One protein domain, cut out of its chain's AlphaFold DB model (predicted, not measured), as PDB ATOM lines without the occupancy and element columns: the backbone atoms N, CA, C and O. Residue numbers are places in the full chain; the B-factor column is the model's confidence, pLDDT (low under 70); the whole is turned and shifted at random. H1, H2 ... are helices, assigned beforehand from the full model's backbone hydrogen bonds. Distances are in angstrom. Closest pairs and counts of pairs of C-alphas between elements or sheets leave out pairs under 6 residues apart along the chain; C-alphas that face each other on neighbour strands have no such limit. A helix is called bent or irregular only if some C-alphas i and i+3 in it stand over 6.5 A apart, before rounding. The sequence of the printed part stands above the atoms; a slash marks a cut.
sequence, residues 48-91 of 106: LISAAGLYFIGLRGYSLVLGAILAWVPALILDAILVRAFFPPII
ATOM      1  N   LEU A  48     -54.305 -22.302 -22.745       82.00
ATOM      2  CA  LEU A  48     -54.867 -23.178 -21.714       82.00
ATOM      3  C   LEU A  48     -53.807 -24.068 -21.053       82.00
ATOM      4  O   LEU A  48     -53.804 -24.194 -19.831       82.00
ATOM      5  N   ILE A  49     -52.889 -24.653 -21.830       80.69
ATOM      6  CA  ILE A  49     -51.815 -25.511 -21.302       80.69
ATOM      7  C   ILE A  49     -50.851 -24.705 -20.427       80.69
ATOM      8  O   ILE A  49     -50.490 -25.151 -19.340       80.69
ATOM      9  N   SER A  50     -50.450 -23.511 -20.869       77.38
ATOM     10  CA  SER A  50     -49.565 -22.635 -20.093       77.38
ATOM     11  C   SER A  50     -50.236 -22.161 -18.802       77.38
ATOM     12  O   SER A  50     -49.635 -22.271 -17.734       77.38
ATOM     13  N   ALA A  51     -51.500 -21.733 -18.867       73.06
ATOM     14  CA  ALA A  51     -52.281 -21.359 -17.691       73.06
ATOM     15  C   ALA A  51     -52.440 -22.530 -16.704       73.06
ATOM     16  O   ALA A  51     -52.239 -22.349 -15.503       73.06
ATOM     17  N   ALA A  52     -52.739 -23.738 -17.197       80.25
ATOM     18  CA  ALA A  52     -52.838 -24.938 -16.370       80.25
ATOM     19  C   ALA A  52     -51.490 -25.306 -15.730       80.25
ATOM     20  O   ALA A  52     -51.435 -25.571 -14.531       80.25
ATOM     21  N   GLY A  53     -50.389 -25.267 -16.488       76.31
ATOM     22  CA  GLY A  53     -49.047 -25.548 -15.971       76.31
ATOM     23  C   GLY A  53     -48.635 -24.596 -14.844       76.31
ATOM     24  O   GLY A  53     -48.142 -25.033 -13.807       76.31
ATOM     25  N   LEU A  54     -48.912 -23.299 -14.999       73.56
ATOM     26  CA  LEU A  54     -48.644 -22.290 -13.967       73.56
ATOM     27  C   LEU A  54     -49.547 -22.443 -12.739       73.56
ATOM     28  O   LEU A  54     -49.100 -22.189 -11.619       73.56
ATOM     29  N   TYR A  55     -50.786 -22.900 -12.934       73.44
ATOM     30  CA  TYR A  55     -51.690 -23.237 -11.837       73.44
ATOM     31  C   TYR A  55     -51.154 -24.409 -11.000       73.44
ATOM     32  O   TYR A  55     -51.156 -24.333  -9.773       73.44
ATOM     33  N   PHE A  56     -50.624 -25.457 -11.642       75.50
ATOM     34  CA  PHE A  56     -50.015 -26.602 -10.950       75.50
ATOM     35  C   PHE A  56     -48.726 -26.251 -10.194       75.50
ATOM     36  O   PHE A  56     -48.458 -26.841  -9.151       75.50
ATOM     37  N   ILE A  57     -47.955 -25.268 -10.669       74.25
ATOM     38  CA  ILE A  57     -46.752 -24.754  -9.981       74.25
ATOM     39  C   ILE A  57     -47.119 -23.912  -8.739       74.25
ATOM     40  O   ILE A  57     -46.259 -23.575  -7.929       74.25
ATOM     41  N   GLY A  58     -48.406 -23.613  -8.535       68.81
ATOM     42  CA  GLY A  58     -48.897 -22.939  -7.335       68.81
ATOM     43  C   GLY A  58     -48.889 -21.415  -7.425       68.81
ATOM     44  O   GLY A  58     -49.094 -20.752  -6.405       68.81
ATOM     45  N   LEU A  59     -48.711 -20.833  -8.620       66.69
ATOM     46  CA  LEU A  59     -48.985 -19.408  -8.805       66.69
ATOM     47  C   LEU A  59     -50.487 -19.158  -8.607       66.69
ATOM     48  O   LEU A  59     -51.333 -19.882  -9.125       66.69
ATOM     49  N   ARG A  60     -50.839 -18.126  -7.839       77.00
ATOM     50  CA  ARG A  60     -52.232 -17.736  -7.574       77.00
ATOM     51  C   ARG A  60     -52.404 -16.235  -7.786       77.00
ATOM     52  O   ARG A  60     -51.550 -15.446  -7.394       77.00
ATOM     53  N   GLY A  61     -53.530 -15.841  -8.379       73.31
ATOM     54  CA  GLY A  61     -53.878 -14.436  -8.610       73.31
ATOM     55  C   GLY A  61     -53.099 -13.791  -9.764       73.31
ATOM     56  O   GLY A  61     -52.873 -14.413 -10.800       73.31
ATOM     57  N   TYR A  62     -52.699 -12.529  -9.595       72.19
ATOM     58  CA  TYR A  62     -52.081 -11.708 -10.650       72.19
ATOM     59  C   TYR A  62     -50.754 -12.259 -11.184       72.19
ATOM     60  O   TYR A  62     -50.436 -12.065 -12.357       72.19
ATOM     61  N   SER A  63     -49.999 -12.985 -10.356       75.44
ATOM     62  CA  SER A  63     -48.738 -13.609 -10.756       75.44
ATOM     63  C   SER A  63     -48.944 -14.742 -11.767       75.44
ATOM     64  O   SER A  63     -48.095 -14.939 -12.632       75.44
ATOM     65  N   LEU A  64     -50.093 -15.431 -11.734       72.00
ATOM     66  CA  LEU A  64     -50.434 -16.466 -12.712       72.00
ATOM     67  C   LEU A  64     -50.724 -15.861 -14.087       72.00
ATOM     68  O   LEU A  64     -50.271 -16.394 -15.093       72.00
ATOM     69  N   VAL A  65     -51.419 -14.721 -14.135       72.00
ATOM     70  CA  VAL A  65     -51.725 -14.024 -15.397       72.00
ATOM     71  C   VAL A  65     -50.450 -13.455 -16.021       72.00
ATOM     72  O   VAL A  65     -50.191 -13.679 -17.200       72.00
ATOM     73  N   LEU A  66     -49.613 -12.780 -15.226       78.12
ATOM     74  CA  LEU A  66     -48.321 -12.255 -15.682       78.12
ATOM     75  C   LEU A  66     -47.377 -13.377 -16.127       78.12
ATOM     76  O   LEU A  66     -46.780 -13.288 -17.199       78.12
ATOM     77  N   GLY A  67     -47.297 -14.456 -15.345       74.94
ATOM     78  CA  GLY A  67     -46.526 -15.647 -15.685       74.94
ATOM     79  C   GLY A  67     -47.027 -16.317 -16.963       74.94
ATOM     80  O   GLY A  67     -46.214 -16.713 -17.789       74.94
ATOM     81  N   ALA A  68     -48.344 -16.384 -17.175       74.88
ATOM     82  CA  ALA A  68     -48.934 -16.981 -18.373       74.88
ATOM     83  C   ALA A  68     -48.635 -16.150 -19.616       74.88
ATOM     84  O   ALA A  68     -48.283 -16.716 -20.643       74.88
ATOM     85  N   ILE A  69     -48.693 -14.820 -19.523       77.88
ATOM     86  CA  ILE A  69     -48.343 -13.929 -20.636       77.88
ATOM     87  C   ILE A  69     -46.845 -14.029 -20.964       77.88
ATOM     88  O   ILE A  69     -46.472 -14.118 -22.133       77.88
ATOM     89  N   LEU A  70     -45.979 -14.064 -19.947       81.12
ATOM     90  CA  LEU A  70     -44.533 -14.217 -20.134       81.12
ATOM     91  C   LEU A  70     -44.159 -15.595 -20.693       81.12
ATOM     92  O   LEU A  70     -43.314 -15.681 -21.578       81.12
ATOM     93  N   ALA A  71     -44.798 -16.663 -20.210       78.12
ATOM     94  CA  ALA A  71     -44.556 -18.034 -20.653       78.12
ATOM     95  C   ALA A  71     -45.224 -18.358 -21.998       78.12
ATOM     96  O   ALA A  71     -44.752 -19.234 -22.722       78.12
ATOM     97  N   TRP A  72     -46.284 -17.637 -22.371       76.00
ATOM     98  CA  TRP A  72     -46.980 -17.792 -23.649       76.00
ATOM     99  C   TRP A  72     -46.019 -17.642 -24.821       76.00
ATOM    100  O   TRP A  72     -46.049 -18.449 -25.747       76.00
ATOM    101  N   VAL A  73     -45.195 -16.589 -24.830       79.69
ATOM    102  CA  VAL A  73     -44.341 -16.261 -25.985       79.69
ATOM    103  C   VAL A  73     -43.341 -17.383 -26.288       79.69
ATOM    104  O   VAL A  73     -43.347 -17.877 -27.419       79.69
ATOM    105  N   PRO A  74     -42.528 -17.857 -25.324       80.56
ATOM    106  CA  PRO A  74     -41.648 -18.993 -25.564       80.56
ATOM    107  C   PRO A  74     -42.429 -20.288 -25.832       80.56
ATOM    108  O   PRO A  74     -41.992 -21.077 -26.669       80.56
ATOM    109  N   ALA A  75     -43.603 -20.492 -25.219       79.94
ATOM    110  CA  ALA A  75     -44.445 -21.655 -25.500       79.94
ATOM    111  C   ALA A  75     -44.954 -21.673 -26.952       79.94
ATOM    112  O   ALA A  75     -44.901 -22.717 -27.598       79.94
ATOM    113  N   LEU A  76     -45.372 -20.528 -27.508       77.44
ATOM    114  CA  LEU A  76     -45.768 -20.420 -28.914       77.44
ATOM    115  C   LEU A  76     -44.616 -20.742 -29.861       77.44
ATOM    116  O   LEU A  76     -44.830 -21.408 -30.871       77.44
ATOM    117  N   ILE A  77     -43.409 -20.256 -29.564       81.12
ATOM    118  CA  ILE A  77     -42.231 -20.505 -30.402       81.12
ATOM    119  C   ILE A  77     -41.878 -21.992 -30.369       81.12
ATOM    120  O   ILE A  77     -41.705 -22.606 -31.423       81.12
ATOM    121  N   LEU A  78     -41.816 -22.580 -29.171       81.44
ATOM    122  CA  LEU A  78     -41.510 -23.995 -28.992       81.44
ATOM    123  C   LEU A  78     -42.539 -24.868 -29.712       81.44
ATOM    124  O   LEU A  78     -42.171 -25.765 -30.470       81.44
ATOM    125  N   ASP A  79     -43.821 -24.557 -29.543       77.12
ATOM    126  CA  ASP A  79     -44.893 -25.277 -30.206       77.12
ATOM    127  C   ASP A  79     -44.810 -25.081 -31.728       77.12
ATOM    128  O   ASP A  79     -44.935 -26.044 -32.485       77.12
ATOM    129  N   ALA A  80     -44.553 -23.863 -32.228       74.31
ATOM    130  CA  ALA A  80     -44.386 -23.588 -33.660       74.31
ATOM    131  C   ALA A  80     -43.304 -24.475 -34.284       74.31
ATOM    132  O   ALA A  80     -43.519 -25.016 -35.371       74.31
ATOM    133  N   ILE A  81     -42.191 -24.671 -33.577       79.25
ATOM    134  CA  ILE A  81     -41.108 -25.567 -33.984       79.25
ATOM    135  C   ILE A  81     -41.566 -27.033 -33.911       79.25
ATOM    136  O   ILE A  81     -41.440 -27.752 -34.905       79.25
ATOM    137  N   LEU A  82     -42.150 -27.468 -32.787       76.25
ATOM    138  CA  LEU A  82     -42.587 -28.852 -32.574       76.25
ATOM    139  C   LEU A  82     -43.655 -29.288 -33.576       76.25
ATOM    140  O   LEU A  82     -43.510 -30.311 -34.236       76.25
ATOM    141  N   VAL A  83     -44.721 -28.514 -33.749       68.50
ATOM    142  CA  VAL A  83     -45.801 -28.857 -34.681       68.50
ATOM    143  C   VAL A  83     -45.292 -28.851 -36.110       68.50
ATOM    144  O   VAL A  83     -45.651 -29.733 -36.880       68.50
ATOM    145  N   ARG A  84     -44.397 -27.929 -36.478       67.88
ATOM    146  CA  ARG A  84     -43.785 -27.956 -37.812       67.88
ATOM    147  C   ARG A  84     -42.929 -29.210 -38.026       67.88
ATOM    148  O   ARG A  84     -42.826 -29.675 -39.162       67.88
ATOM    149  N   ALA A  85     -42.354 -29.767 -36.959       71.19
ATOM    150  CA  ALA A  85     -41.618 -31.025 -36.997       71.19
ATOM    151  C   ALA A  85     -42.545 -32.258 -37.053       71.19
ATOM    152  O   ALA A  85     -42.312 -33.139 -37.885       71.19
ATOM    153  N   PHE A  86     -43.596 -32.304 -36.226       63.66
ATOM    154  CA  PHE A  86     -44.426 -33.496 -36.006       63.66
ATOM    155  C   PHE A  86     -45.725 -33.552 -36.827       63.66
ATOM    156  O   PHE A  86     -46.105 -34.630 -37.277       63.66
ATOM    157  N   PHE A  87     -46.400 -32.425 -37.062       60.56
ATOM    158  CA  PHE A  87     -47.724 -32.384 -37.691       60.56
ATOM    159  C   PHE A  87     -47.754 -31.384 -38.857       60.56
ATOM    160  O   PHE A  87     -47.895 -30.176 -38.640       60.56
ATOM    161  N   PRO A  88     -47.642 -31.849 -40.118       63.81
ATOM    162  CA  PRO A  88     -47.757 -30.958 -41.265       63.81
ATOM    163  C   PRO A  88     -49.134 -30.268 -41.261       63.81
ATOM    164  O   PRO A  88     -50.137 -30.913 -40.947       63.81
ATOM    165  N   PRO A  89     -49.209 -28.969 -41.607       65.81
ATOM    166  CA  PRO A  89     -50.473 -28.243 -41.620       65.81
ATOM    167  C   PRO A  89     -51.459 -28.923 -42.574       65.81
ATOM    168  O   PRO A  89     -51.095 -29.312 -43.685       65.81
ATOM    169  N   ILE A  90     -52.711 -29.060 -42.137       65.00
ATOM    170  CA  ILE A  90     -53.777 -29.627 -42.965       65.00
ATOM    171  C   ILE A  90     -54.104 -28.606 -44.052       65.00
ATOM    172  O   ILE A  90     -54.750 -27.592 -43.790       65.00
ATOM    173  N   ILE A  91     -53.646 -28.872 -45.273       68.44
ATOM    174  CA  ILE A  91     -53.946 -28.021 -46.419       68.44
ATOM    175  C   ILE A  91     -55.275 -28.468 -47.020       68.44
ATOM    176  O   ILE A  91     -55.436 -29.636 -47.385       68.44
TER     177      ILE A  91
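What this domain is: This is residues 48 to 91 of the 106 residues of an uncharacterized protein of Acidobacteria bacterium (UniProt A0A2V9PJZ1). One long kinked helix, H2, makes the length of the model, and the short helix H1 folds back obliquely over its first part, packing on residues 64 to 75. The rest of H2 sticks out from residue 77, followed by a tail without a named element to residue 91. The printed part has 44 residues, with two named helices, H1 then H2, and no named strand: all helix. It is loose, with a radius of gyration of the C-alphas of 12.9 A, and spans 40 by 16 by 15 A.

How they stand to each other: H2, residues 62 to 86, has a kink of 39 degrees near residue 74; it is neither bent nor irregular, but only just: C-alphas 70 and 73 are 6.2 A apart. H1, residues 48 to 56, touches H2 at residues 64 to 75 alone; the closest C-alphas, of Ala 51 and Ala 68, are 5.6 A apart. They run opposite ways at a steep tilt of 51 degrees. Every O i to N i+4 pair is within hydrogen-bond range in H1, and 19 of 21 in H2.

Where its parts are: H2 measures 34.3 A from C-alpha 62 at (-52.081, -11.708, -10.650) to C-alpha 86. H1 measures 12.3 A, from C-alpha 48 at (-54.867, -23.178, -21.714).

The domain as a whole: The farthest C-alphas, of Arg 60 and Ile 91, are 40.2 A apart. The printed part has no cut, and the link from H1 to H2 is tight. pLDDT is under 70 at residues 58 to 59, 83 to 84 and 86 to 91.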